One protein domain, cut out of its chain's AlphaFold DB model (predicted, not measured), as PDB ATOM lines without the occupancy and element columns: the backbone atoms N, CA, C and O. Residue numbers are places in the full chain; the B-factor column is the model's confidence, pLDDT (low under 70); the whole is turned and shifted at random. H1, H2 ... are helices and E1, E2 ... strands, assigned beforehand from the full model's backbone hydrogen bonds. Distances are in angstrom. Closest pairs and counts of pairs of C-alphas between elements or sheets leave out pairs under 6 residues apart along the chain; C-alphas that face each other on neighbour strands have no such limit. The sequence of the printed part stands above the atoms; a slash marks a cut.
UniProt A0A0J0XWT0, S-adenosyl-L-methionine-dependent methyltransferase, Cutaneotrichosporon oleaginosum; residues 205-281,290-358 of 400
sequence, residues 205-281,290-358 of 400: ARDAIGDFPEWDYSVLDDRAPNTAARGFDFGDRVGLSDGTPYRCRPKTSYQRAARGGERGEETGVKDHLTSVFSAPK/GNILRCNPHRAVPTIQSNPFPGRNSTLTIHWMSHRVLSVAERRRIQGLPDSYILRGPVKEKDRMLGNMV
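This is residues 205 to 281 and 290 to 358 of the 400 residues of the protein "S-adenosyl-L-methionine-dependent methyltransferase" of Cutaneotrichosporon oleaginosum (UniProt A0A0J0XWT0). There is little regular structure: loops wrap round the short helix H3 near the middle, H1 and H4 pack on H3, H2 packs on H1, and the small antiparallel pair E1 E2 has E2 near the first residue of H3. The printed part has 146 residues, 34 in named elements, mostly helix, in the order H1 E1 H2 E2 H3 H4. It is compact, with a radius of gyration of the C-alphas of 14.4 A and spans of 44 by 35 by 31 A.

Find C-alpha 205 at (22.114, 102.922, 43.914), where H1, residues 205 to 209, begins. Go on to E1, 237 to 239, H2, 253 to 258, E2, 273 to 275, and H3, 328 to 334. H4, residues 347 to 356, runs 14.2 A to C-alpha 356 at (31.215, 95.363, 28.442).

H1 touches H2, closest C-alphas Ala 208 and Gln 255, 6.0 A, and H3, Ile 209 and Glu 330, 6.0 A. H3 touches H4, closest C-alphas Arg 332 and Leu 354, 6.4 A, at a shallow tilt of 19 degrees, the same way. Between E1 and E2, N 238 and O 274 are 3.0 A apart, within hydrogen-bond range. In the four helices every O i to N i+4 pair is within range.

Residues 282 to 289 are cut out, a C-alpha gap of 17.5 A. The links printed whole are long. Confidence is low, for instance, at residues 218 to 236.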
ATOM      1  N   ALA A 205      22.741 104.163  44.342       94.06
ATOM      2  CA  ALA A 205      22.114 102.922  43.914       94.06
ATOM      3  C   ALA A 205      20.597 102.930  44.200       94.06
ATOM      4  O   ALA A 205      19.810 102.537  43.339       94.06
ATOM      5  N   ARG A 206      20.168 103.467  45.352       95.62
ATOM      6  CA  ARG A 206      18.748 103.646  45.699       95.62
ATOM      7  C   ARG A 206      18.037 104.596  44.740       95.62
ATOM      8  O   ARG A 206      16.907 104.302  44.353       95.62
ATOM      9  N   ASP A 207      18.688 105.685  44.330       95.94
ATOM     10  CA  ASP A 207      18.108 106.625  43.362       95.94
ATOM     11  C   ASP A 207      17.866 105.981  42.001       95.94
ATOM     12  O   ASP A 207      16.969 106.420  41.286       95.94
ATOM     13  N   ALA A 208      18.653 104.963  41.647       95.94
ATOM     14  CA  ALA A 208      18.545 104.261  40.379       95.94
ATOM     15  C   ALA A 208      17.523 103.121  40.414       95.94
ATOM     16  O   ALA A 208      16.647 103.069  39.552       95.94
ATOM     17  N   ILE A 209      17.634 102.211  41.388       96.00
ATOM     18  CA  ILE A 209      16.892 100.938  41.375       96.00
ATOM     19  C   ILE A 209      15.984 100.716  42.599       96.00
ATOM     20  O   ILE A 209      15.360  99.669  42.717       96.00
ATOM     21  N   GLY A 210      15.862 101.684  43.515       95.12
ATOM     22  CA  GLY A 210      15.055 101.534  44.741       95.12
ATOM     23  C   GLY A 210      13.533 101.471  44.541       95.12
ATOM     24  O   GLY A 210      12.783 101.383  45.511       95.12
ATOM     25  N   ASP A 211      13.075 101.566  43.302       94.62
ATOM     26  CA  ASP A 211      11.689 101.529  42.852       94.62
ATOM     27  C   ASP A 211      11.308 100.209  42.156       94.62
ATOM     28  O   ASP A 211      10.140 100.026  41.797       94.62
ATOM     29  N   PHE A 212      12.270  99.298  41.968       95.19
ATOM     30  CA  PHE A 212      12.014  97.945  41.479       95.19
ATOM     31  C   PHE A 212      11.270  97.099  42.530       95.19
ATOM     32  O   PHE A 212      11.444  97.318  43.734       95.19
ATOM     33  N   PRO A 213      10.422  96.150  42.093       92.00
ATOM     34  CA  PRO A 213       9.856  95.129  42.968       92.00
ATOM     35  C   PRO A 213      10.972  94.253  43.556       92.00
ATOM     36  O   PRO A 213      11.963  93.962  42.894       92.00
ATOM     37  N   GLU A 214      10.821  93.841  44.811       87.12
ATOM     38  CA  GLU A 214      11.802  92.987  45.485       87.12
ATOM     39  C   GLU A 214      11.436  91.512  45.322       87.12
ATOM     40  O   GLU A 214      10.265  91.138  45.397       87.12
ATOM     41  N   TRP A 215      12.455  90.674  45.129       84.62
ATOM     42  CA  TRP A 215      12.314  89.222  45.114       84.62
ATOM     43  C   TRP A 215      13.621  88.542  45.511       84.62
ATOM     44  O   TRP A 215      14.694  89.117  45.299       84.62
ATOM     45  N   ASP A 216      13.512  87.321  46.029       77.25
ATOM     46  CA  ASP A 216      14.638  86.489  46.462       77.25
ATOM     47  C   ASP A 216      14.664  85.130  45.750       77.25
ATOM     48  O   ASP A 216      13.621  84.618  45.324       77.25
ATOM     49  N   TYR A 217      15.864  84.538  45.625       70.25
ATOM     50  CA  TYR A 217      15.995  83.113  45.305       70.25
ATOM     51  C   TYR A 217      15.200  82.344  46.359       70.25
ATOM     52  O   TYR A 217      15.402  82.582  47.546       70.25
ATOM     53  N   SER A 218      14.254  81.510  45.929       55.06
ATOM     54  CA  SER A 218      13.329  80.753  46.781       55.06
ATOM     55  C   SER A 218      13.959  80.326  48.118       55.06
ATOM     56  O   SER A 218      14.785  79.422  48.131       55.06
ATOM     57  N   VAL A 219      13.587  81.029  49.197       49.44
ATOM     58  CA  VAL A 219      13.817  80.752  50.629       49.44
ATOM     59  C   VAL A 219      15.054  79.894  50.942       49.44
ATOM     60  O   VAL A 219      14.979  78.670  50.941       49.44
ATOM     61  N   LEU A 220      16.172  80.531  51.304       44.81
ATOM     62  CA  LEU A 220      17.236  79.851  52.059       44.81
ATOM     63  C   LEU A 220      17.127  80.058  53.581       44.81
ATOM     64  O   LEU A 220      17.991  79.563  54.292       44.81
ATOM     65  N   ASP A 221      16.102  80.746  54.102       39.19
ATOM     66  CA  ASP A 221      15.907  80.858  55.557       39.19
ATOM     67  C   ASP A 221      14.477  81.305  55.923       39.19
ATOM     68  O   ASP A 221      13.985  82.305  55.391       39.19
ATOM     69  N   ASP A 222      13.842  80.628  56.883       43.16
ATOM     70  CA  ASP A 222      12.548  81.011  57.486       43.16
ATOM     71  C   ASP A 222      12.646  82.306  58.326       43.16
ATOM     72  O   ASP A 222      11.659  82.791  58.881       43.16
ATOM     73  N   ARG A 223      13.847  82.893  58.421       44.28
ATOM     74  CA  ARG A 223      14.148  84.144  59.138       44.28
ATOM     75  C   ARG A 223      14.190  85.389  58.244       44.28
ATOM     76  O   ARG A 223      14.437  86.485  58.752       44.28
ATOM     77  N   ALA A 224      13.992  85.260  56.929       40.88
ATOM     78  CA  ALA A 224      14.005  86.410  56.027       40.88
ATOM     79  C   ALA A 224      12.775  87.321  56.258       40.88
ATOM     80  O   ALA A 224      11.656  86.821  56.396       40.88
ATOM     81  N   PRO A 225      12.939  88.660  56.300       39.19
ATOM     82  CA  PRO A 225      11.824  89.577  56.507       39.19
ATOM     83  C   PRO A 225      10.771  89.432  55.398       39.19
ATOM     84  O   PRO A 225      11.080  89.421  54.209       39.19
ATOM     85  N   ASN A 226       9.513  89.338  55.828       42.41
ATOM     86  CA  ASN A 226       8.322  88.895  55.092       42.41
ATOM     87  C   ASN A 226       7.822  89.870  53.989       42.41
ATOM     88  O   ASN A 226       6.624  90.116  53.878       42.41
ATOM     89  N   THR A 227       8.714  90.500  53.211       47.72
ATOM     90  CA  THR A 227       8.359  91.570  52.249       47.72
ATOM     91  C   THR A 227       8.783  91.336  50.794       47.72
ATOM     92  O   THR A 227       8.343  92.092  49.928       47.72
ATOM     93  N   ALA A 228       9.610  90.330  50.490       51.25
ATOM     94  CA  ALA A 228      10.052  90.027  49.123       51.25
ATOM     95  C   ALA A 228       9.207  88.910  48.483       51.25
ATOM     96  O   ALA A 228       8.897  87.908  49.126       51.25
ATOM     97  N   ALA A 229       8.849  89.062  47.204       54.00
ATOM     98  CA  ALA A 229       8.174  88.001  46.455       54.00
ATOM     99  C   ALA A 229       9.135  86.829  46.173       54.00
ATOM    100  O   ALA A 229      10.352  87.004  46.091       54.00
ATOM    101  N   ARG A 230       8.602  85.619  45.978       57.94
ATOM    102  CA  ARG A 230       9.414  84.478  45.527       57.94
ATOM    103  C   ARG A 230       9.732  84.644  44.041       57.94
ATOM    104  O   ARG A 230       8.814  84.825  43.243       57.94
ATOM    105  N   GLY A 231      11.012  84.593  43.669       55.97
ATOM    106  CA  GLY A 231      11.398  84.520  42.261       55.97
ATOM    107  C   GLY A 231      10.916  83.209  41.641       55.97
ATOM    108  O   GLY A 231      11.039  82.153  42.261       55.97
ATOM    109  N   PHE A 232      10.371  83.273  40.430       55.53
ATOM    110  CA  PHE A 232       9.985  82.091  39.668       55.53
ATOM    111  C   PHE A 232      11.212  81.505  38.973       55.53
ATOM    112  O   PHE A 232      12.027  82.246  38.414       55.53
ATOM    113  N   ASP A 233      11.339  80.182  39.035       59.41
ATOM    114  CA  ASP A 233      12.339  79.434  38.286       59.41
ATOM    115  C   ASP A 233      11.856  79.244  36.841       59.41
ATOM    116  O   ASP A 233      10.764  78.730  36.593       59.41
ATOM    117  N   PHE A 234      12.673  79.687  35.889       55.38
ATOM    118  CA  PHE A 234      12.463  79.523  34.451       55.38
ATOM    119  C   PHE A 234      13.533  78.601  33.831       55.38
ATOM    120  O   PHE A 234      13.836  78.710  32.643       55.38
ATOM    121  N   GLY A 235      14.144  77.723  34.633       60.72
ATOM    122  CA  GLY A 235      15.212  76.805  34.246       60.72
ATOM    123  C   GLY A 235      16.600  77.393  34.497       60.72
ATOM    124  O   GLY A 235      17.200  77.189  35.546       60.72
ATOM    125  N   ASP A 236      17.156  78.129  33.528       61.22
ATOM    126  CA  ASP A 236      18.498  78.736  33.645       61.22
ATOM    127  C   ASP A 236      18.495  80.100  34.367       61.22
ATOM    128  O   ASP A 236      19.540  80.758  34.501       61.22
ATOM    129  N   ARG A 237      17.316  80.561  34.808       72.12
ATOM    130  CA  ARG A 237      17.061  81.915  35.320       72.12
ATOM    131  C   ARG A 237      16.059  81.905  36.455       72.12
ATOM    132  O   ARG A 237      15.080  81.172  36.411       72.12
ATOM    133  N   VAL A 238      16.245  82.842  37.379       77.50
ATOM    134  CA  VAL A 238      15.286  83.122  38.450       77.50
ATOM    135  C   VAL A 238      14.946  84.605  38.451       77.50
ATOM    136  O   VAL A 238      15.843  85.442  38.281       77.50
ATOM    137  N   GLY A 239      13.670  84.931  38.644       84.75
ATOM    138  CA  GLY A 239      13.229  86.292  38.939       84.75
ATOM    139  C   GLY A 239      11.740  86.518  38.724       84.75
ATOM    140  O   GLY A 239      10.941  85.614  38.945       84.75
ATOM    141  N   LEU A 240      11.356  87.732  38.334       85.31
ATOM    142  CA  LEU A 240       9.949  88.087  38.109       85.31
ATOM    143  C   LEU A 240       9.589  88.065  36.623       85.31
ATOM    144  O   LEU A 240      10.445  88.274  35.762       85.31
ATOM    145  N   SER A 241       8.306  87.831  36.337       83.19
ATOM    146  CA  SER A 241       7.768  87.865  34.980       83.19
ATOM    147  C   SER A 241       7.839  89.270  34.383       83.19
ATOM    148  O   SER A 241       7.722  90.287  35.078       83.19
ATOM    149  N   ASP A 242       8.013  89.328  33.065       86.00
ATOM    150  CA  ASP A 242       7.975  90.592  32.340       86.00
ATOM    151  C   ASP A 242       6.620  91.283  32.518       86.00
ATOM    152  O   ASP A 242       5.560  90.659  32.478       86.00
ATOM    153  N   GLY A 243       6.664  92.600  32.712       85.88
ATOM    154  CA  GLY A 243       5.478  93.407  32.985       85.88
ATOM    155  C   GLY A 243       5.102  93.481  34.464       85.88
ATOM    156  O   GLY A 243       4.135  94.168  34.788       85.88
ATOM    157  N   THR A 244       5.870  92.857  35.368       88.44
ATOM    158  CA  THR A 244       5.656  93.009  36.816       88.44
ATOM    159  C   THR A 244       5.650  94.495  37.197       88.44
ATOM    160  O   THR A 244       6.623  95.191  36.889       88.44
ATOM    161  N   PRO A 245       4.603  95.008  37.870       90.44
ATOM    162  CA  PRO A 245       4.529  96.414  38.235       90.44
ATOM    163  C   PRO A 245       5.721  96.868  39.076       90.44
ATOM    164  O   PRO A 245       6.254  96.133  39.910       90.44
ATOM    165  N   TYR A 246       6.118  98.122  38.891       92.00
ATOM    166  CA  TYR A 246       7.086  98.744  39.785       92.00
ATOM    167  C   TYR A 246       6.563  98.797  41.223       92.00
ATOM    168  O   TYR A 246       5.379  99.046  41.447       92.00
ATOM    169  N   ARG A 247       7.465  98.687  42.206       91.06
ATOM    170  CA  ARG A 247       7.112  98.751  43.636       91.06
ATOM    171  C   ARG A 247       6.415 100.054  44.011       91.06
ATOM    172  O   ARG A 247       5.586 100.093  44.913       91.06
ATOM    173  N   CYS A 248       6.817 101.149  43.376       89.88
ATOM    174  CA  CYS A 248       6.257 102.466  43.635       89.88
ATOM    175  C   CYS A 248       6.372 103.385  42.413       89.88
ATOM    176  O   CYS A 248       7.066 103.085  41.432       89.88
ATOM    177  N   ARG A 249       5.686 104.533  42.489       90.06
ATOM    178  CA  ARG A 249       5.885 105.658  41.566       90.06
ATOM    179  C   ARG A 249       7.344 106.146  41.638       90.06
ATOM    180  O   ARG A 249       7.950 106.052  42.707       90.06
ATOM    181  N   PRO A 250       7.913 106.657  40.531       91.62
ATOM    182  CA  PRO A 250       9.300 107.107  40.512       91.62
ATOM    183  C   PRO A 250       9.504 108.267  41.500       91.62
ATOM    184  O   PRO A 250       8.792 109.269  41.454       91.62
ATOM    185  N   LYS A 251      10.482 108.121  42.393       91.81
ATOM    186  CA  LYS A 251      10.818 109.074  43.464       91.81
ATOM    187  C   LYS A 251      11.907 110.058  43.050       91.81
ATOM    188  O   LYS A 251      11.975 111.159  43.584       91.81
ATOM    189  N   THR A 252      12.759 109.676  42.101       92.75
ATOM    190  CA  THR A 252      13.897 110.488  41.650       92.75
ATOM    191  C   THR A 252      13.731 110.937  40.200       92.75
ATOM    192  O   THR A 252      12.991 110.336  39.417       92.75
ATOM    193  N   SER A 253      14.431 112.007  39.811       91.25
ATOM    194  CA  SER A 253      14.532 112.405  38.397       91.25
ATOM    195  C   SER A 253      15.160 111.304  37.539       91.25
ATOM    196  O   SER A 253      14.758 111.130  36.394       91.25
ATOM    197  N   TYR A 254      16.081 110.527  38.114       93.12
ATOM    198  CA  TYR A 254      16.709 109.384  37.462       93.12
ATOM    199  C   TYR A 254      15.691 108.283  37.132       93.12
ATOM    200  O   TYR A 254      15.603 107.849  35.987       93.12
ATOM    201  N   GLN A 255      14.856 107.882  38.097       94.50
ATOM    202  CA  GLN A 255      13.792 106.893  37.879       94.50
ATOM    203  C   GLN A 255      12.758 107.382  36.866       94.50
ATOM    204  O   GLN A 255      12.325 106.614  36.012       94.50
ATOM    205  N   ARG A 256      12.385 108.670  36.923       92.25
ATOM    206  CA  ARG A 256      11.498 109.275  35.918       92.25
ATOM    207  C   ARG A 256      12.104 109.178  34.520       92.25
ATOM    208  O   ARG A 256      11.433 108.723  33.603       92.25
ATOM    209  N   ALA A 257      13.372 109.553  34.359       89.25
ATOM    210  CA  ALA A 257      14.060 109.475  33.073       89.25
ATOM    211  C   ALA A 257      14.158 108.029  32.553       89.25
ATOM    212  O   ALA A 257      13.828 107.781  31.394       89.25
ATOM    213  N   ALA A 258      14.529 107.073  33.411       89.75
ATOM    214  CA  ALA A 258      14.654 105.661  33.041       89.75
ATOM    215  C   ALA A 258      13.333 105.061  32.529       89.75
ATOM    216  O   ALA A 258      13.340 104.306  31.556       89.75
ATOM    217  N   ARG A 259      12.200 105.464  33.117       90.31
ATOM    218  CA  ARG A 259      10.853 104.984  32.762       90.31
ATOM    219  C   ARG A 259      10.185 105.740  31.601       90.31
ATOM    220  O   ARG A 259       8.981 105.592  31.396       90.31
ATOM    221  N   GLY A 260      10.924 106.570  30.860       80.31
ATOM    222  CA  GLY A 260      10.395 107.302  29.699       80.31
ATOM    223  C   GLY A 260       9.849 108.706  29.993       80.31
ATOM    224  O   GLY A 260       9.079 109.241  29.205       80.31
ATOM    225  N   GLY A 261      10.245 109.338  31.103       68.44
ATOM    226  CA  GLY A 261       9.934 110.741  31.413       68.44
ATOM    227  C   GLY A 261       8.854 110.933  32.484       68.44
ATOM    228  O   GLY A 261       8.569 110.047  33.284       68.44
ATOM    229  N   GLU A 262       8.257 112.130  32.537       53.38
ATOM    230  CA  GLU A 262       7.369 112.550  33.641       53.38
ATOM    231  C   GLU A 262       6.074 111.739  33.765       53.38
ATOM    232  O   GLU A 262       5.523 111.642  34.859       53.38
ATOM    233  N   ARG A 263       5.608 111.128  32.670       53.59
ATOM    234  CA  ARG A 263       4.372 110.331  32.651       53.59
ATOM    235  C   ARG A 263       4.571 108.863  33.039       53.59
ATOM    236  O   ARG A 263       3.572 108.197  33.280       53.59
ATOM    237  N   GLY A 264       5.814 108.371  33.122       59.44
ATOM    238  CA  GLY A 264       6.110 106.965  33.420       59.44
ATOM    239  C   GLY A 264       5.461 106.009  32.417       59.44
ATOM    240  O   GLY A 264       4.596 105.226  32.791       59.44
ATOM    241  N   GLU A 265       5.849 106.113  31.142       70.38
ATOM    242  CA  GLU A 265       5.263 105.324  30.044       70.38
ATOM    243  C   GLU A 265       5.443 103.812  30.254       70.38
ATOM    244  O   GLU A 265       4.584 103.021  29.869       70.38
ATOM    245  N   GLU A 266       6.532 103.408  30.913       77.25
ATOM    246  CA  GLU A 266       6.735 102.030  31.348       77.25
ATOM    247  C   GLU A 266       6.002 101.768  32.673       77.25
ATOM    248  O   GLU A 266       6.337 102.325  33.723       77.25
ATOM    249  N   THR A 267       5.020 100.870  32.629       79.31
ATOM    250  CA  THR A 267       4.188 100.490  33.783       79.31
ATOM    251  C   THR A 267       4.710  99.261  34.526       79.31
ATOM    252  O   THR A 267       4.378  99.069  35.696       79.31
ATOM    253  N   GLY A 268       5.570  98.470  33.883       86.75
ATOM    254  CA  GLY A 268       6.130  97.246  34.441       86.75
ATOM    255  C   GLY A 268       7.605  97.058  34.109       86.75
ATOM    256  O   GLY A 268       8.153  97.656  33.182       86.75
ATOM    257  N   VAL A 269       8.253  96.214  34.901       90.06
ATOM    258  CA  VAL A 269       9.654  95.851  34.752       90.06
ATOM    259  C   VAL A 269       9.796  94.728  33.733       90.06
ATOM    260  O   VAL A 269       9.053  93.752  33.763       90.06
ATOM    261  N   LYS A 270      10.795  94.854  32.862       89.62
ATOM    262  CA  LYS A 270      11.230  93.816  31.918       89.62
ATOM    263  C   LYS A 270      12.600  93.301  32.332       89.62
ATOM    264  O   LYS A 270      13.420  94.105  32.781       89.62
ATOM    265  N   ASP A 271      12.864  92.015  32.135       88.94
ATOM    266  CA  ASP A 271      14.137  91.356  32.443       88.94
ATOM    267  C   ASP A 271      14.551  91.447  33.920       88.94
ATOM    268  O   ASP A 271      15.736  91.573  34.250       88.94
ATOM    269  N   HIS A 272      13.594  91.377  34.852       92.50
ATOM    270  CA  HIS A 272      13.907  91.360  36.284       92.50
ATOM    271  C   HIS A 272      14.368  89.977  36.763       92.50
ATOM    272  O   HIS A 272      13.809  89.381  37.681       92.50
ATOM    273  N   LEU A 273      15.401  89.471  36.093       87.56
ATOM    274  CA  LEU A 273      15.901  88.108  36.158       87.56
ATOM    275  C   LEU A 273      17.400  88.111  36.467       87.56
ATOM    276  O   LEU A 273      18.117  89.062  36.145       87.56
ATOM    277  N   THR A 274      17.885  87.019  37.042       84.81
ATOM    278  CA  THR A 274      19.314  86.710  37.203       84.81
ATOM    279  C   THR A 274      19.574  85.285  36.724       84.81
ATOM    280  O   THR A 274      18.661  84.458  36.725       84.81
ATOM    281  N   SER A 275      20.809  84.979  36.323       74.88
ATOM    282  CA  SER A 275      21.220  83.583  36.156       74.88
ATOM    283  C   SER A 275      21.196  82.869  37.506       74.88
ATOM    284  O   SER A 275      21.553  83.471  38.523       74.88
ATOM    285  N   VAL A 276      20.804  81.593  37.506       64.50
ATOM    286  CA  VAL A 276      20.844  80.751  38.710       64.50
ATOM    287  C   VAL A 276      22.283  80.710  39.230       64.50
ATOM    288  O   VAL A 276      23.208  80.327  38.512       64.50
ATOM    289  N   PHE A 277      22.471  81.129  40.478       58.47
ATOM    290  CA  PHE A 277      23.707  80.930  41.219       58.47
ATOM    291  C   PHE A 277      23.452  79.815  42.223       58.47
ATOM    292  O   PHE A 277      22.647  79.997  43.135       58.47
ATOM    293  N   SER A 278      24.133  78.678  42.084       49.28
ATOM    294  CA  SER A 278      24.235  77.731  43.193       49.28
ATOM    295  C   SER A 278      25.068  78.405  44.276       49.28
ATOM    296  O   SER A 278      26.299  78.362  44.243       49.28
ATOM    297  N   ALA A 279      24.401  79.094  45.201       42.03
ATOM    298  CA  ALA A 279      25.041  79.499  46.438       42.03
ATOM    299  C   ALA A 279      25.635  78.240  47.101       42.03
ATOM    300  O   ALA A 279      25.028  77.165  47.012       42.03
ATOM    301  N   PRO A 280      26.804  78.330  47.762       37.81
ATOM    302  CA  PRO A 280      27.197  77.310  48.727       37.81
ATOM    303  C   PRO A 280      26.012  77.029  49.667       37.81
ATOM    304  O   PRO A 280      25.233  77.938  49.961       37.81
ATOM    305  N   LYS A 281      25.830  75.764  50.069       34.38
ATOM    306  CA  LYS A 281      24.651  75.294  50.820       34.38
ATOM    307  C   LYS A 281      24.328  76.208  52.016       34.38
ATOM    308  O   LYS A 281      25.228  76.672  52.706       34.38
ATOM    309  N   GLY A 290      37.278  87.294  51.513       48.94
ATOM    310  CA  GLY A 290      37.052  87.642  50.109       48.94
ATOM    311  C   GLY A 290      35.679  88.242  49.792       48.94
ATOM    312  O   GLY A 290      34.696  87.525  49.734       48.94
ATOM    313  N   ASN A 291      35.638  89.549  49.509       55.88
ATOM    314  CA  ASN A 291      34.864  90.255  48.465       55.88
ATOM    315  C   ASN A 291      33.359  89.974  48.180       55.88
ATOM    316  O   ASN A 291      32.804  90.620  47.286       55.88
ATOM    317  N   ILE A 292      32.657  89.110  48.915       68.19
ATOM    318  CA  ILE A 292      31.207  88.882  48.783       68.19
ATOM    319  C   ILE A 292      30.469  89.932  49.619       68.19
ATOM    320  O   ILE A 292      30.247  89.766  50.812       68.19
ATOM    321  N   LEU A 293      30.122  91.056  48.996       71.75
ATOM    322  CA  LEU A 293      29.526  92.197  49.691       71.75
ATOM    323  C   LEU A 293      28.202  92.618  49.042       71.75
ATOM    324  O   LEU A 293      27.993  92.442  47.838       71.75
ATOM    325  N   ARG A 294      27.322  93.220  49.847       83.38
ATOM    326  CA  ARG A 294      26.081  93.862  49.394       83.38
ATOM    327  C   ARG A 294      26.340  95.289  48.934       83.38
ATOM    328  O   ARG A 294      27.112  96.015  49.556       83.38
ATOM    329  N   CYS A 295      25.657  95.711  47.875       83.81
ATOM    330  CA  CYS A 295      25.591  97.106  47.459       83.81
ATOM    331  C   CYS A 295      25.208  98.003  48.646       83.81
ATOM    332  O   CYS A 295      24.364  97.640  49.459       83.81
ATOM    333  N   ASN A 296      25.774  99.208  48.719       85.38
ATOM    334  CA  ASN A 296      25.291 100.223  49.652       85.38
ATOM    335  C   ASN A 296      24.235 101.087  48.934       85.38
ATOM    336  O   ASN A 296      24.581 101.729  47.939       85.38
ATOM    337  N   PRO A 297      22.982 101.153  49.422       89.81
ATOM    338  CA  PRO A 297      21.910 101.880  48.742       89.81
ATOM    339  C   PRO A 297      22.175 103.388  48.642       89.81
ATOM    340  O   PRO A 297      21.683 104.035  47.725       89.81
ATOM    341  N   HIS A 298      22.974 103.955  49.546       89.69
ATOM    342  CA  HIS A 298      23.283 105.386  49.616       89.69
ATOM    343  C   HIS A 298      24.599 105.753  48.914       89.69
ATOM    344  O   HIS A 298      25.076 106.883  49.020       89.69
ATOM    345  N   ARG A 299      25.224 104.809  48.204       86.75
ATOM    346  CA  ARG A 299      26.442 105.045  47.420       86.75
ATOM    347  C   ARG A 299      26.233 104.601  45.977       86.75
ATOM    348  O   ARG A 299      25.274 103.909  45.660       86.75
ATOM    349  N   ALA A 300      27.139 105.024  45.102       87.44
ATOM    350  CA  ALA A 300      27.228 104.460  43.764       87.44
ATOM    351  C   ALA A 300      27.686 102.996  43.849       87.44
ATOM    352  O   ALA A 300      28.542 102.659  44.676       87.44
ATOM    353  N   VAL A 301      27.153 102.151  42.974       88.56
ATOM    354  CA  VAL A 301      27.633 100.777  42.799       88.56
ATOM    355  C   VAL A 301      29.012 100.772  42.134       88.56
ATOM    356  O   VAL A 301      29.336 101.687  41.367       88.56
ATOM    357  N   PRO A 302      29.866  99.771  42.398       85.94
ATOM    358  CA  PRO A 302      31.088  99.591  41.624       85.94
ATOM    359  C   PRO A 302      30.815  99.312  40.148       85.94
ATOM    360  O   PRO A 302      29.678  99.164  39.706       85.94
ATOM    361  N   THR A 303      31.897  99.228  39.379       86.56
ATOM    362  CA  THR A 303      31.849  98.904  37.954       86.56
ATOM    363  C   THR A 303      31.046  97.624  37.708       86.56
ATOM    364  O   THR A 303      31.452  96.554  38.157       86.56
ATOM    365  N   ILE A 304      29.956  97.718  36.938       87.94
ATOM    366  CA  ILE A 304      29.199  96.546  36.489       87.94
ATOM    367  C   ILE A 304      30.097  95.724  35.565       87.94
ATOM    368  O   ILE A 304      30.602  96.224  34.551       87.94
ATOM    369  N   GLN A 305      30.322  94.469  35.950       84.44
ATOM    370  CA  GLN A 305      31.169  93.513  35.240       84.44
ATOM    371  C   GLN A 305      30.334  92.572  34.379       84.44
ATOM    372  O   GLN A 305      29.148  92.388  34.627       84.44
ATOM    373  N   SER A 306      30.953  91.948  33.377       82.56
ATOM    374  CA  SER A 306      30.285  90.996  32.475       82.56
ATOM    375  C   SER A 306      29.827  89.719  33.177       82.56
ATOM    376  O   SER A 306      28.885  89.084  32.718       82.56
ATOM    377  N   ASN A 307      30.453  89.381  34.304       82.50
ATOM    378  CA  ASN A 307      29.993  88.357  35.228       82.50
ATOM    379  C   ASN A 307      29.371  89.036  36.472       82.50
ATOM    380  O   ASN A 307      30.078  89.794  37.141       82.50
ATOM    381  N   PRO A 308      28.078  88.815  36.786       79.44
ATOM    382  CA  PRO A 308      27.437  89.381  37.978       79.44
ATOM    383  C   PRO A 308      27.875  88.751  39.296       79.44
ATOM    384  O   PRO A 308      27.657  89.353  40.348       79.44
ATOM    385  N   PHE A 309      28.414  87.533  39.263       79.31
ATOM    386  CA  PHE A 309      28.574  86.742  40.473       79.31
ATOM    387  C   PHE A 309      29.688  87.295  41.369       79.31
ATOM    388  O   PHE A 309      30.725  87.737  40.858       79.31
ATOM    389  N   PRO A 310      29.471  87.309  42.696       71.19
ATOM    390  CA  PRO A 310      30.465  87.794  43.641       71.19
ATOM    391  C   PRO A 310      31.678  86.852  43.660       71.19
ATOM    392  O   PRO A 310      31.532  85.634  43.576       71.19
ATOM    393  N   GLY A 311      32.882  87.417  43.761       65.12
ATOM    394  CA  GLY A 311      34.134  86.654  43.775       65.12
ATOM    395  C   GLY A 311      35.221  87.249  42.873       65.12
ATOM    396  O   GLY A 311      34.952  88.009  41.939       65.12
ATOM    397  N   ARG A 312      36.487  86.909  43.161       64.88
ATOM    398  CA  ARG A 312      37.687  87.515  42.544       64.88
ATOM    399  C   ARG A 312      37.661  89.057  42.615       64.88
ATOM    400  O   ARG A 312      37.778  89.626  43.697       64.88
ATOM    401  N   ASN A 313      37.491  89.709  41.460       62.22
ATOM    402  CA  ASN A 313      37.532  91.160  41.256       62.22
ATOM    403  C   ASN A 313      36.137  91.807  41.255       62.22
ATOM    404  O   ASN A 313      36.033  93.020  41.056       62.22
ATOM    405  N   SER A 314      35.070  91.011  41.391       62.03
ATOM    406  CA  SER A 314      33.685  91.481  41.425       62.03
ATOM    407  C   SER A 314      33.239  91.608  42.879       62.03
ATOM    408  O   SER A 314      33.013  90.605  43.559       62.03
ATOM    409  N   THR A 315      33.175  92.847  43.368       64.75
ATOM    410  CA  THR A 315      32.731  93.197  44.725       64.75
ATOM    411  C   THR A 315      31.414  93.959  44.676       64.75
ATOM    412  O   THR A 315      31.140  94.670  43.710       64.75
ATOM    413  N   LEU A 316      30.622  93.860  45.751       71.44
ATOM    414  CA  LEU A 316      29.382  94.631  45.935       71.44
ATOM    415  C   LEU A 316      28.367  94.407  44.797       71.44
ATOM    416  O   LEU A 316      27.854  95.370  44.231       71.44
ATOM    417  N   THR A 317      28.106  93.150  44.432       79.00
ATOM    418  CA  THR A 317      27.134  92.785  43.382       79.00
ATOM    419  C   THR A 317      25.819  92.223  43.921       79.00
ATOM    420  O   THR A 317      24.894  91.982  43.142       79.00
ATOM    421  N   ILE A 318      25.715  92.030  45.240       82.62
ATOM    422  CA  ILE A 318      24.505  91.539  45.914       82.62
ATOM    423  C   ILE A 318      23.576  92.719  46.210       82.62
ATOM    424  O   ILE A 318      24.034  93.774  46.653       82.62
ATOM    425  N   HIS A 319      22.271  92.553  45.990       86.81
ATOM    426  CA  HIS A 319      21.278  93.572  46.330       86.81
ATOM    427  C   HIS A 319      21.336  93.923  47.833       86.81
ATOM    428  O   HIS A 319      21.672  93.095  48.685       86.81
ATOM    429  N   TRP A 320      21.038  95.178  48.186       85.38
ATOM    430  CA  TRP A 320      21.189  95.645  49.573       85.38
ATOM    431  C   TRP A 320      20.156  95.048  50.530       85.38
ATOM    432  O   TRP A 320      20.450  94.911  51.711       85.38
ATOM    433  N   MET A 321      18.975  94.693  50.024       81.62
ATOM    434  CA  MET A 321      17.899  94.067  50.803       81.62
ATOM    435  C   MET A 321      17.645  92.614  50.402       81.62
ATOM    436  O   MET A 321      17.364  91.792  51.260       81.62
ATOM    437  N   SER A 322      17.799  92.283  49.121       82.12
ATOM    438  CA  SER A 322      17.440  90.968  48.579       82.12
ATOM    439  C   SER A 322      18.640  90.022  48.610       82.12
ATOM    440  O   SER A 322      19.780  90.426  48.369       82.12
ATOM    441  N   HIS A 323      18.407  88.754  48.903       78.75
ATOM    442  CA  HIS A 323      19.358  87.647  48.895       78.75
ATOM    443  C   HIS A 323      19.628  87.146  47.469       78.75
ATOM    444  O   HIS A 323      19.558  85.956  47.178       78.75
ATOM    445  N   ARG A 324      19.955  88.074  46.565       83.19
ATOM    446  CA  ARG A 324      20.312  87.792  45.171       83.19
ATOM    447  C   ARG A 324      21.314  88.801  44.632       83.19
ATOM    448  O   ARG A 324      21.458  89.904  45.166       83.19
ATOM    449  N   VAL A 325      21.980  88.448  43.536       85.75
ATOM    450  CA  VAL A 325      22.743  89.433  42.759       85.75
ATOM    451  C   VAL A 325      21.799  90.428  42.077       85.75
ATOM    452  O   VAL A 325      20.591  90.198  41.953       85.75
ATOM    453  N   LEU A 326      22.353  91.557  41.639       91.00
ATOM    454  CA  LEU A 326      21.611  92.507  40.815       91.00
ATOM    455  C   LEU A 326      21.125  91.833  39.521       91.00
ATOM    456  O   LEU A 326      21.910  91.234  38.786       91.00
ATOM    457  N   SER A 327      19.833  91.970  39.250       93.12
ATOM    458  CA  SER A 327      19.141  91.501  38.048       93.12
ATOM    459  C   SER A 327      19.587  92.233  36.787       93.12
ATOM    460  O   SER A 327      20.145  93.333  36.845       93.12
ATOM    461  N   VAL A 328      19.280  91.652  35.627       92.94
ATOM    462  CA  VAL A 328      19.524  92.277  34.319       92.94
ATOM    463  C   VAL A 328      18.863  93.654  34.241       92.94
ATOM    464  O   VAL A 328      19.511  94.606  33.810       92.94
ATOM    465  N   ALA A 329      17.622  93.799  34.709       94.75
ATOM    466  CA  ALA A 329      16.923  95.080  34.698       94.75
ATOM    467  C   ALA A 329      17.606  96.150  35.571       94.75
ATOM    468  O   ALA A 329      17.762  97.297  35.144       94.75
ATOM    469  N   GLU A 330      18.072  95.777  36.766       96.12
ATOM    470  CA  GLU A 330      18.798  96.687  37.659       96.12
ATOM    471  C   GLU A 330      20.154  97.079  37.059       96.12
ATOM    472  O   GLU A 330      20.499  98.261  37.014       96.12
ATOM    473  N   ARG A 331      20.905  96.105  36.529       94.62
ATOM    474  CA  ARG A 331      22.198  96.320  35.854       94.62
ATOM    475  C   ARG A 331      22.044  97.202  34.613       94.62
ATOM    476  O   ARG A 331      22.865  98.093  34.397       94.62
ATOM    477  N   ARG A 332      20.980  96.994  33.829       92.69
ATOM    478  CA  ARG A 332      20.609  97.817  32.666       92.69
ATOM    479  C   ARG A 332      20.414  99.263  33.082       92.69
ATOM    480  O   ARG A 332      21.043 100.156  32.514       92.69
ATOM    481  N   ARG A 333      19.603  99.481  34.115       94.06
ATOM    482  CA  ARG A 333      19.322 100.827  34.593       94.06
ATOM    483  C   ARG A 333      20.555 101.488  35.213       94.06
ATOM    484  O   ARG A 333      20.760 102.679  35.014       94.06
ATOM    485  N   ILE A 334      21.417 100.737  35.897       95.50
ATOM    486  CA  ILE A 334      22.697 101.237  36.424       95.50
ATOM    487  C   ILE A 334      23.654 101.685  35.309       95.50
ATOM    488  O   ILE A 334      24.413 102.626  35.516       95.50
ATOM    489  N   GLN A 335      23.624 101.043  34.137       89.75
ATOM    490  CA  GLN A 335      24.408 101.457  32.964       89.75
ATOM    491  C   GLN A 335      23.809 102.660  32.207       89.75
ATOM    492  O   GLN A 335      24.354 103.083  31.185       89.75
ATOM    493  N   GLY A 336      22.688 103.205  32.692       87.56
ATOM    494  CA  GLY A 336      22.005 104.355  32.103       87.56
ATOM    495  C   GLY A 336      21.101 104.032  30.918       87.56
ATOM    496  O   GLY A 336      20.656 104.947  30.232       87.56
ATOM    497  N   LEU A 337      20.811 102.754  30.659       86.06
ATOM    498  CA  LEU A 337      19.829 102.384  29.642       86.06
ATOM    499  C   LEU A 337      18.402 102.605  30.173       86.06
ATOM    500  O   LEU A 337      18.129 102.252  31.327       86.06
ATOM    501  N   PRO A 338      17.482 103.133  29.345       86.94
ATOM    502  CA  PRO A 338      16.081 103.267  29.724       86.94
ATOM    503  C   PRO A 338      15.414 101.893  29.844       86.94
ATOM    504  O   PRO A 338      15.850 100.908  29.242       86.94
ATOM    505  N   ASP A 339      14.314 101.820  30.588       86.38
ATOM    506  CA  ASP A 339      13.618 100.555  30.844       86.38
ATOM    507  C   ASP A 339      12.913  99.989  29.612       86.38
ATOM    508  O   ASP A 339      12.701  98.778  29.511       86.38
ATOM    509  N   SER A 340      12.608 100.867  28.657       81.62
ATOM    510  CA  SER A 340      12.084 100.514  27.343       81.62
ATOM    511  C   SER A 340      13.124  99.830  26.450       81.62
ATOM    512  O   SER A 340      12.758  99.218  25.446       81.62
ATOM    513  N   TYR A 341      14.417  99.889  26.800       83.00
ATOM    514  CA  TYR A 341      15.480  99.276  26.012       83.00
ATOM    515  C   TYR A 341      15.447  97.748  26.122       83.00
ATOM    516  O   TYR A 341      15.599  97.178  27.208       83.00
ATOM    517  N   ILE A 342      15.301  97.074  24.979       79.88
ATOM    518  CA  ILE A 342      15.186  95.616  24.901       79.88
ATOM    519  C   ILE A 342      16.569  94.997  24.690       79.88
ATOM    520  O   ILE A 342      17.219  95.220  23.668       79.88
ATOM    521  N   LEU A 343      16.999  94.167  25.641       78.75
ATOM    522  CA  LEU A 343      18.178  93.317  25.499       78.75
ATOM    523  C   LEU A 343      17.747  91.955  24.947       78.75
ATOM    524  O   LEU A 343      16.880  91.294  25.515       78.75
ATOM    525  N   ARG A 344      18.355  91.528  23.840       81.88
ATOM    526  CA  ARG A 344      18.084  90.224  23.218       81.88
ATOM    527  C   ARG A 344      19.056  89.160  23.736       81.88
ATOM    528  O   ARG A 344      20.140  89.486  24.207       81.88
ATOM    529  N   GLY A 345      18.651  87.898  23.620       81.38
ATOM    530  CA  GLY A 345      19.472  86.739  23.976       81.38
ATOM    531  C   GLY A 345      19.301  86.254  25.423       81.38
ATOM    532  O   GLY A 345      18.450  86.761  26.160       81.38
ATOM    533  N   PRO A 346      20.070  85.229  25.837       82.06
ATOM    534  CA  PRO A 346      20.001  84.667  27.184       82.06
ATOM    535  C   PRO A 346      20.510  85.608  28.283       82.06
ATOM    536  O   PRO A 346      21.318  86.489  28.010       82.06
ATOM    537  N   VAL A 347      20.116  85.398  29.547       84.00
ATOM    538  CA  VAL A 347      20.508  86.287  30.669       84.00
ATOM    539  C   VAL A 347      22.024  86.449  30.788       84.00
ATOM    540  O   VAL A 347      22.508  87.573  30.865       84.00
ATOM    541  N   LYS A 348      22.784  85.358  30.661       82.38
ATOM    542  CA  LYS A 348      24.254  85.398  30.659       82.38
ATOM    543  C   LYS A 348      24.828  86.308  29.565       82.38
ATOM    544  O   LYS A 348      25.845  86.972  29.761       82.38
ATOM    545  N   GLU A 349      24.192  86.343  28.399       80.75
ATOM    546  CA  GLU A 349      24.589  87.226  27.307       80.75
ATOM    547  C   GLU A 349      24.210  88.679  27.590       80.75
ATOM    548  O   GLU A 349      25.057  89.560  27.419       80.75
ATOM    549  N   LYS A 350      23.002  88.923  28.108       82.88
ATOM    550  CA  LYS A 350      22.576  90.256  28.560       82.88
ATOM    551  C   LYS A 350      23.548  90.812  29.602       82.88
ATOM    552  O   LYS A 350      23.994  91.952  29.482       82.88
ATOM    553  N   ASP A 351      23.970  89.996  30.563       85.12
ATOM    554  CA  ASP A 351      24.953  90.381  31.575       85.12
ATOM    555  C   ASP A 351      26.313  90.727  30.980       85.12
ATOM    556  O   ASP A 351      26.918  91.731  31.373       85.12
ATOM    557  N   ARG A 352      26.772  89.950  29.993       80.81
ATOM    558  CA  ARG A 352      28.004  90.237  29.254       80.81
ATOM    559  C   ARG A 352      27.907  91.553  28.485       80.81
ATOM    560  O   ARG A 352      28.847  92.349  28.542       80.81
ATOM    561  N   MET A 353      26.792  91.795  27.793       80.44
ATOM    562  CA  MET A 353      26.534  93.047  27.071       80.44
ATOM    563  C   MET A 353      26.585  94.238  28.032       80.44
ATOM    564  O   MET A 353      27.327  95.190  27.793       80.44
ATOM    565  N   LEU A 354      25.873  94.141  29.155       84.31
ATOM    566  CA  LEU A 354      25.836  95.172  30.188       84.31
ATOM    567  C   LEU A 354      27.191  95.379  30.862       84.31
ATOM    568  O   LEU A 354      27.541  96.505  31.177       84.31
ATOM    569  N   GLY A 355      28.000  94.347  31.077       83.44
ATOM    570  CA  GLY A 355      29.328  94.524  31.668       83.44
ATOM    571  C   GLY A 355      30.336  95.201  30.740       83.44
ATOM    572  O   GLY A 355      31.162  96.003  31.190       83.44
ATOM    573  N   ASN A 356      30.258  94.895  29.445       80.81
ATOM    574  CA  ASN A 356      31.215  95.363  28.442       80.81
ATOM    575  C   ASN A 356      30.857  96.727  27.848       80.81
ATOM    576  O   ASN A 356      31.737  97.395  27.313       80.81
ATOM    577  N   MET A 357      29.599  97.157  27.944       80.56
ATOM    578  CA  MET A 357      29.189  98.440  27.388       80.56
ATOM    579  C   MET A 357      29.854  99.634  28.082       80.56
ATOM    580  O   MET A 357      30.394  99.569  29.192       80.56
ATOM    581  N   VAL A 358      29.761 100.764  27.408       79.81
ATOM    582  CA  VAL A 358      30.062 102.081  27.955       79.81
ATOM    583  C   VAL A 358      28.835 102.569  28.695       79.81
ATOM    584  O   VAL A 358      27.725 102.372  28.215       79.81
TER     585      VAL A 358